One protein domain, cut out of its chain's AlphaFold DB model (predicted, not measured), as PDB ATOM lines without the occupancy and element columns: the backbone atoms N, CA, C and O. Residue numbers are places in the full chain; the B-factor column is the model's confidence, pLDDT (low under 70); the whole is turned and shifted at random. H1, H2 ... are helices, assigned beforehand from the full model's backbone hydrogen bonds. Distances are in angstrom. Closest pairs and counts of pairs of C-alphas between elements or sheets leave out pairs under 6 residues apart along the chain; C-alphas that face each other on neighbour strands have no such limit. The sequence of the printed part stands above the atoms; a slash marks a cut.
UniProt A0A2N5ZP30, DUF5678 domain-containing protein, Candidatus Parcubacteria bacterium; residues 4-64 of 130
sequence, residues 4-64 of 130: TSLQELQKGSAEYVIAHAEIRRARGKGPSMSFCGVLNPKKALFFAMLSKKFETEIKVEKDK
ATOM      1  N   THR A   4      57.487  99.017  97.945       59.78
ATOM      2  CA  THR A   4      56.054  98.937  98.251       59.78
ATOM      3  C   THR A   4      55.235  98.344  97.103       59.78
ATOM      4  O   THR A   4      54.386  97.501  97.352       59.78
ATOM      5  N   SER A   5      55.576  98.642  95.842       64.94
ATOM      6  CA  SER A   5      54.852  98.111  94.672       64.94
ATOM      7  C   SER A   5      55.063  96.609  94.436       64.94
ATOM      8  O   SER A   5      54.465  96.024  93.543       64.94
ATOM      9  N   LEU A   6      55.948  95.970  95.206       71.69
ATOM     10  CA  LEU A   6      56.225  94.534  95.133       71.69
ATOM     11  C   LEU A   6      55.367  93.716  96.104       71.69
ATOM     12  O   LEU A   6      55.235  92.512  95.915       71.69
ATOM     13  N   GLN A   7      54.810  94.359  97.135       74.00
ATOM     14  CA  GLN A   7      53.916  93.718  98.108       74.00
ATOM     15  C   GLN A   7      52.515  93.486  97.531       74.00
ATOM     16  O   GLN A   7      51.815  92.586  97.977       74.00
ATOM     17  N   GLU A   8      52.144  94.265  96.516       83.00
ATOM     18  CA  GLU A   8      50.866  94.168  95.804       83.00
ATOM     19  C   GLU A   8      50.858  93.053  94.744       83.00
ATOM     20  O   GLU A   8      49.799  92.635  94.284       83.00
ATOM     21  N   LEU A   9      52.033  92.546  94.350       85.69
ATOM     22  CA  LEU A   9      52.160  91.505  93.331       85.69
ATOM     23  C   LEU A   9      52.123  90.111  93.961       85.69
ATOM     24  O   LEU A   9      52.797  89.840  94.957       85.69
ATOM     25  N   GLN A  10      51.402  89.188  93.323       87.50
ATOM     26  CA  GLN A  10      51.370  87.795  93.754       87.50
ATOM     27  C   GLN A  10      52.776  87.184  93.685       87.50
ATOM     28  O   GLN A  10      53.417  87.133  92.632       87.50
ATOM     29  N   LYS A  11      53.265  86.690  94.823       87.50
ATOM     30  CA  LYS A  11      54.599  86.096  94.916       87.50
ATOM     31  C   LYS A  11      54.719  84.904  93.965       87.50
ATOM     32  O   LYS A  11      53.955  83.951  94.057       87.50
ATOM     33  N   GLY A  12      55.717  84.956  93.084       84.50
ATOM     34  CA  GLY A  12      55.957  83.924  92.071       84.50
ATOM     35  C   GLY A  12      55.274  84.170  90.722       84.50
ATOM     36  O   GLY A  12      55.531  83.402  89.797       84.50
ATOM     37  N   SER A  13      54.477  85.237  90.572       90.94
ATOM     38  CA  SER A  13      53.963  85.654  89.261       90.94
ATOM     39  C   SER A  13      55.080  86.172  88.348       90.94
ATOM     40  O   SER A  13      56.178  86.519  88.805       90.94
ATOM     41  N   ALA A  14      54.796  86.260  87.046       92.44
ATOM     42  CA  ALA A  14      55.733  86.804  86.069       92.44
ATOM     43  C   ALA A  14      56.101  88.260  86.407       92.44
ATOM     44  O   ALA A  14      57.278  88.625  86.428       92.44
ATOM     45  N   GLU A  15      55.110  89.078  86.765       92.19
ATOM     46  CA  GLU A  15      55.274  90.473  87.181       92.19
ATOM     47  C   GLU A  15      56.154  90.584  88.416       92.19
ATOM     48  O   GLU A  15      57.061  91.415  88.446       92.19
ATOM     49  N   TYR A  16      55.912  89.734  89.416       92.75
ATOM     50  CA  TYR A  16      56.694  89.722  90.645       92.75
ATOM     51  C   TYR A  16      58.166  89.419  90.351       92.75
ATOM     52  O   TYR A  16      59.058  90.107  90.849       92.75
ATOM     53  N   VAL A  17      58.442  88.402  89.527       93.62
ATOM     54  CA  VAL A  17      59.809  87.989  89.172       93.62
ATOM     55  C   VAL A  17      60.542  89.103  88.421       93.62
ATOM     56  O   VAL A  17      61.698  89.394  88.748       93.62
ATOM     57  N   ILE A  18      59.869  89.760  87.473       93.44
ATOM     58  CA  ILE A  18      60.418  90.885  86.705       93.44
ATOM     59  C   ILE A  18      60.700  92.079  87.628       93.44
ATOM     60  O   ILE A  18      61.841  92.538  87.700       93.44
ATOM     61  N   ALA A  19      59.707  92.524  88.405       92.19
ATOM     62  CA  ALA A  19      59.843  93.665  89.312       92.19
ATOM     63  C   ALA A  19      60.937  93.428  90.367       92.19
ATOM     64  O   ALA A  19      61.750  94.306  90.665       92.19
ATOM     65  N   HIS A  20      61.018  92.213  90.913       92.31
ATOM     66  CA  HIS A  20      62.057  91.845  91.869       92.31
ATOM     67  C   HIS A  20      63.458  91.856  91.245       92.31
ATOM     68  O   HIS A  20      64.413  92.321  91.878       92.31
ATOM     69  N   ALA A  21      63.605  91.366  90.011       93.56
ATOM     70  CA  ALA A  21      64.873  91.415  89.294       93.56
ATOM     71  C   ALA A  21      65.322  92.859  89.023       93.56
ATOM     72  O   ALA A  21      66.499  93.165  89.209       93.56
ATOM     73  N   GLU A  22      64.405  93.761  88.671       92.69
ATOM     74  CA  GLU A  22      64.699  95.182  88.460       92.69
ATOM     75  C   GLU A  22      65.154  95.884  89.743       92.69
ATOM     76  O   GLU A  22      66.175  96.577  89.738       92.69
ATOM     77  N   ILE A  23      64.476  95.648  90.873       91.25
ATOM     78  CA  ILE A  23      64.906  96.189  92.172       91.25
ATOM     79  C   ILE A  23      66.292  95.665  92.560       91.25
ATOM     80  O   ILE A  23      67.109  96.414  93.098       91.25
ATOM     81  N   ARG A  24      66.585  94.385  92.301       93.00
ATOM     82  CA  ARG A  24      67.916  93.819  92.567       93.00
ATOM     83  C   ARG A  24      68.979  94.408  91.652       93.00
ATOM     84  O   ARG A  24      70.048  94.760  92.146       93.00
ATOM     85  N   ARG A  25      68.671  94.588  90.367       92.19
ATOM     86  CA  ARG A  25      69.578  95.186  89.383       92.19
ATOM     87  C   ARG A  25      69.931  96.626  89.739       92.19
ATOM     88  O   ARG A  25      71.104  96.974  89.696       92.19
ATOM     89  N   ALA A  26      68.957  97.418  90.192       90.31
ATOM     90  CA  ALA A  26      69.188  98.774  90.699       90.31
ATOM     91  C   ALA A  26      70.131  98.819  91.920       90.31
ATOM     92  O   ALA A  26      70.701  99.858  92.229       90.31
ATOM     93  N   ARG A  27      70.319  97.685  92.606       90.38
ATOM     94  CA  ARG A  27      71.243  97.508  93.739       90.38
ATOM     95  C   ARG A  27      72.531  96.770  93.349       90.38
ATOM     96  O   ARG A  27      73.209  96.245  94.227       90.38
ATOM     97  N   GLY A  28      72.818  96.635  92.052       93.06
ATOM     98  CA  GLY A  28      73.994  95.923  91.540       93.06
ATOM     99  C   GLY A  28      73.953  94.399  91.713       93.06
ATOM    100  O   GLY A  28      74.977  93.739  91.572       93.06
ATOM    101  N   LYS A  29      72.793  93.808  92.032       92.94
ATOM    102  CA  LYS A  29      72.643  92.361  92.253       92.94
ATOM    103  C   LYS A  29      71.954  91.681  91.073       92.94
ATOM    104  O   LYS A  29      71.012  92.214  90.493       92.94
ATOM    105  N   GLY A  30      72.375  90.452  90.774       91.44
ATOM    106  CA  GLY A  30      71.721  89.600  89.775       91.44
ATOM    107  C   GLY A  30      70.336  89.093  90.212       91.44
ATOM    108  O   GLY A  30      69.999  89.183  91.402       91.44
ATOM    109  N   PRO A  31      69.539  88.540  89.277       94.25
ATOM    110  CA  PRO A  31      68.245  87.930  89.576       94.25
ATOM    111  C   PRO A  31      68.407  86.716  90.498       94.25
ATOM    112  O   PRO A  31      69.447  86.062  90.503       94.25
ATOM    113  N   SER A  32      67.375  86.413  91.284       93.00
ATOM    114  CA  SER A  32      67.414  85.306  92.257       93.00
ATOM    115  C   SER A  32      66.108  84.537  92.402       93.00
ATOM    116  O   SER A  32      66.024  83.666  93.258       93.00
ATOM    117  N   MET A  33      65.071  84.918  91.663       92.88
ATOM    118  CA  MET A  33      63.766  84.276  91.773       92.88
ATOM    119  C   MET A  33      63.649  83.182  90.720       92.88
ATOM    120  O   MET A  33      64.144  83.349  89.604       92.88
ATOM    121  N   SER A  34      62.987  82.089  91.085       93.50
ATOM    122  CA  SER A  34      62.485  81.090  90.147       93.50
ATOM    123  C   SER A  34      61.147  81.538  89.551       93.50
ATOM    124  O   SER A  34      60.475  82.420  90.089       93.50
ATOM    125  N   PHE A  35      60.768  80.925  88.433       94.75
ATOM    126  CA  PHE A  35      59.491  81.145  87.756       94.75
ATOM    127  C   PHE A  35      59.040  79.828  87.121       94.75
ATOM    128  O   PHE A  35      59.854  79.177  86.468       94.75
ATOM    129  N   CYS A  36      57.788  79.407  87.340       89.69
ATOM    130  CA  CYS A  36      57.210  78.173  86.777       89.69
ATOM    131  C   CYS A  36      58.121  76.929  86.888       89.69
ATOM    132  O   CYS A  36      58.369  76.237  85.907       89.69
ATOM    133  N   GLY A  37      58.690  76.676  88.073       90.44
ATOM    134  CA  GLY A  37      59.583  75.529  88.310       90.44
ATOM    135  C   GLY A  37      61.000  75.666  87.728       90.44
ATOM    136  O   GLY A  37      61.859  74.830  87.995       90.44
ATOM    137  N   VAL A  38      61.302  76.741  86.992       94.06
ATOM    138  CA  VAL A  38      62.647  77.014  86.470       94.06
ATOM    139  C   VAL A  38      63.531  77.557  87.592       94.06
ATOM    140  O   VAL A  38      63.378  78.700  88.027       94.06
ATOM    141  N   LEU A  39      64.481  76.740  88.052       92.06
ATOM    142  CA  LEU A  39      65.368  77.072  89.176       92.06
ATOM    143  C   LEU A  39      66.494  78.047  88.809       92.06
ATOM    144  O   LEU A  39      66.954  78.797  89.664       92.06
ATOM    145  N   ASN A  40      66.947  78.058  87.549       95.69
ATOM    146  CA  ASN A  40      67.992  78.980  87.104       95.69
ATOM    147  C   ASN A  40      67.424  80.413  87.020       95.69
ATOM    148  O   ASN A  40      66.619  80.669  86.121       95.69
ATOM    149  N   PRO A  41      67.872  81.375  87.855       93.44
ATOM    150  CA  PRO A  41      67.220  82.683  87.957       93.44
ATOM    151  C   PRO A  41      67.305  83.546  86.694       93.44
ATOM    152  O   PRO A  41      66.441  84.388  86.460       93.44
ATOM    153  N   LYS A  42      68.337  83.356  85.859       94.31
ATOM    154  CA  LYS A  42      68.455  84.070  84.579       94.31
ATOM    155  C   LYS A  42      67.437  83.542  83.570       94.31
ATOM    156  O   LYS A  42      66.761  84.331  82.917       94.31
ATOM    157  N   LYS A  43      67.295  82.212  83.483       95.06
ATOM    158  CA  LYS A  43      66.276  81.570  82.637       95.06
ATOM    159  C   LYS A  43      64.868  81.877  83.151       95.06
ATOM    160  O   LYS A  43      63.996  82.189  82.357       95.06
ATOM    161  N   ALA A  44      64.668  81.856  84.467       94.94
ATOM    162  CA  ALA A  44      63.401  82.205  85.099       94.94
ATOM    163  C   ALA A  44      62.959  83.633  84.755       94.94
ATOM    164  O   ALA A  44      61.817  83.836  84.359       94.94
ATOM    165  N   LEU A  45      63.875  84.608  84.830       95.19
ATOM    166  CA  LEU A  45      63.588  85.983  84.419       95.19
ATOM    167  C   LEU A  45      63.206  86.069  82.936       95.19
ATOM    168  O   LEU A  45      62.241  86.746  82.596       95.19
ATOM    169  N   PHE A  46      63.934  85.363  82.067       95.31
ATOM    170  CA  PHE A  46      63.628  85.312  80.639       95.31
ATOM    171  C   PHE A  46      62.222  84.754  80.371       95.31
ATOM    172  O   PHE A  46      61.441  85.379  79.659       95.31
ATOM    173  N   PHE A  47      61.864  83.623  80.987       95.25
ATOM    174  CA  PHE A  47      60.532  83.035  80.841       95.25
ATOM    175  C   PHE A  47      59.424  83.911  81.432       95.25
ATOM    176  O   PHE A  47      58.359  84.008  80.832       95.25
ATOM    177  N   ALA A  48      59.671  84.588  82.556       94.50
ATOM    178  CA  ALA A  48      58.719  85.537  83.130       94.50
ATOM    179  C   ALA A  48      58.454  86.711  82.172       94.50
ATOM    180  O   ALA A  48      57.301  87.047  81.909       94.50
ATOM    181  N   MET A  49      59.510  87.296  81.594       94.19
ATOM    182  CA  MET A  49      59.384  88.352  80.579       94.19
ATOM    183  C   MET A  49      58.603  87.873  79.355       94.19
ATOM    184  O   MET A  49      57.734  88.592  78.863       94.19
ATOM    185  N   LEU A  50      58.887  86.656  78.888       93.81
ATOM    186  CA  LEU A  50      58.200  86.053  77.752       93.81
ATOM    187  C   LEU A  50      56.708  85.825  78.046       93.81
ATOM    188  O   LEU A  50      55.874  86.223  77.241       93.81
ATOM    189  N   SER A  51      56.372  85.263  79.212       92.19
ATOM    190  CA  SER A  51      54.984  85.060  79.662       92.19
ATOM    191  C   SER A  51      54.212  86.373  79.679       92.19
ATOM    192  O   SER A  51      53.151  86.475  79.074       92.19
ATOM    193  N   LYS A  52      54.791  87.415  80.286       90.50
ATOM    194  CA  LYS A  52      54.160  88.735  80.357       90.50
ATOM    195  C   LYS A  52      53.945  89.343  78.971       90.50
ATOM    196  O   LYS A  52      52.902  89.945  78.719       90.50
ATOM    197  N   LYS A  53      54.910  89.182  78.061       90.00
ATOM    198  CA  LYS A  53      54.775  89.633  76.671       90.00
ATOM    199  C   LYS A  53      53.608  88.925  75.976       90.00
ATOM    200  O   LYS A  53      52.745  89.611  75.440       90.00
ATOM    201  N   PHE A  54      53.535  87.596  76.061       86.75
ATOM    202  CA  PHE A  54      52.428  86.826  75.486       86.75
ATOM    203  C   PHE A  54      51.074  87.178  76.105       86.75
ATOM    204  O   PHE A  54      50.104  87.345  75.379       86.75
ATOM    205  N   GLU A  55      50.984  87.350  77.424       85.06
ATOM    206  CA  GLU A  55      49.744  87.793  78.073       85.06
ATOM    207  C   GLU A  55      49.298  89.171  77.584       85.06
ATOM    208  O   GLU A  55      48.104  89.408  77.405       85.06
ATOM    209  N   THR A  56      50.251  90.073  77.349       77.69
ATOM    210  CA  THR A  56      49.966  91.398  76.793       77.69
ATOM    211  C   THR A  56      49.465  91.275  75.355       77.69
ATOM    212  O   THR A  56      48.450  91.874  75.025       77.69
ATOM    213  N   GLU A  57      50.106  90.455  74.519       78.81
ATOM    214  CA  GLU A  57      49.675  90.199  73.136       78.81
ATOM    215  C   GLU A  57      48.276  89.565  73.075       78.81
ATOM    216  O   GLU A  57      47.426  90.036  72.324       78.81
ATOM    217  N   ILE A  58      47.988  88.576  73.926       75.38
ATOM    218  CA  ILE A  58      46.668  87.933  74.008       75.38
ATOM    219  C   ILE A  58      45.600  88.924  74.481       75.38
ATOM    220  O   ILE A  58      44.481  88.895  73.976       75.38
ATOM    221  N   LYS A  59      45.905  89.796  75.450       71.31
ATOM    222  CA  LYS A  59      44.973  90.852  75.881       71.31
ATOM    223  C   LYS A  59      44.706  91.843  74.752       71.31
ATOM    224  O   LYS A  59      43.551  92.116  74.462       71.31
ATOM    225  N   VAL A  60      45.751  92.290  74.055       67.94
ATOM    226  CA  VAL A  60      45.623  93.173  72.885       67.94
ATOM    227  C   VAL A  60      44.768  92.531  71.790       67.94
ATOM    228  O   VAL A  60      43.963  93.214  71.163       67.94
ATOM    229  N   GLU A  61      44.904  91.226  71.559       64.62
ATOM    230  CA  GLU A  61      44.087  90.508  70.579       64.62
ATOM    231  C   GLU A  61      42.636  90.316  71.047       64.62
ATOM    232  O   GLU A  61      41.718  90.442  70.239       64.62
ATOM    233  N   LYS A  62      42.410  90.080  72.347       71.31
ATOM    234  CA  LYS A  62      41.065  89.983  72.945       71.31
ATOM    235  C   LYS A  62      40.306  91.307  72.940       71.31
ATOM    236  O   LYS A  62      39.103  91.296  72.702       71.31
ATOM    237  N   ASP A  63      40.996  92.414  73.191       73.31
ATOM    238  CA  ASP A  63      40.393  93.748  73.280       73.31
ATOM    239  C   ASP A  63      40.234  94.415  71.903       73.31
ATOM    240  O   ASP A  63      39.673  95.506  71.784       73.31
ATOM    241  N   LYS A  64      40.703  93.770  70.827       74.81
ATOM    242  CA  LYS A  64      40.520  94.271  69.467       74.81
ATOM    243  C   LYS A  64      39.092  93.979  68.988       74.81
ATOM    244  O   LYS A  64      38.665  92.823  69.029       74.81
TER     245      LYS A  64
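Overview. This is residues 4 to 64 of the 130 residues of the protein "DUF5678 domain-containing protein" of Candidatus Parcubacteria bacterium (UniProt A0A2N5ZP30). A long helix, H2, has the shorter H1 branching off it at a slant, with the first residue of H1, Ala 14, beside Ala 48 within H2, and H2 runs on well past that place to residue 62. The unnamed link, residues 26 to 40, loops from the far end of H1 back to the start of H2, and residues 54 to 64 stick out as an arm that makes much of the length. The printed part has 61 residues, with two named helices in the order H1, H2 and no named strand, and its class is all helix. It is only just compact, close to loose, with a radius of gyration of the C-alphas of 12.4 A, and it is elongated, spanning 40 by 26 by 18 A.

Along the chain. Residues 4 to 13 come before the first named element. H1 is residues 14 to 25, 16.5 A from first to last C-alpha, and begins at C-alpha 14 at (55.733, 86.804, 86.069). H2 is residues 41 to 62, 31.0 A long, from C-alpha 41 at (67.220, 82.683, 87.957) to C-alpha 62 at (41.065, 89.983, 72.945).

Arrangement. H1 and H2 touch, H2 with residues 44 to 52 alone; their closest C-alphas, those of Ala 14 and Ala 48, are 4.4 A apart. They run opposite ways at a steep tilt of 47 degrees. In both helices every O i to N i+4 pair is within hydrogen-bond range.

Size, cuts and confidence. The two C-alphas farthest apart, those of Gly 28 and Lys 64, are 40.1 A apart. Residues 54 to 64, of which 54 to 62 belong to H2, stand free; the body without them spans 24 by 23 by 18 A. The printed part has no cut, and the link from H1 to H2 is long, with 15 residues. Mean pLDDT of the printed part is 87.5; residues 4 to 5 and 60 to 61 are under 70.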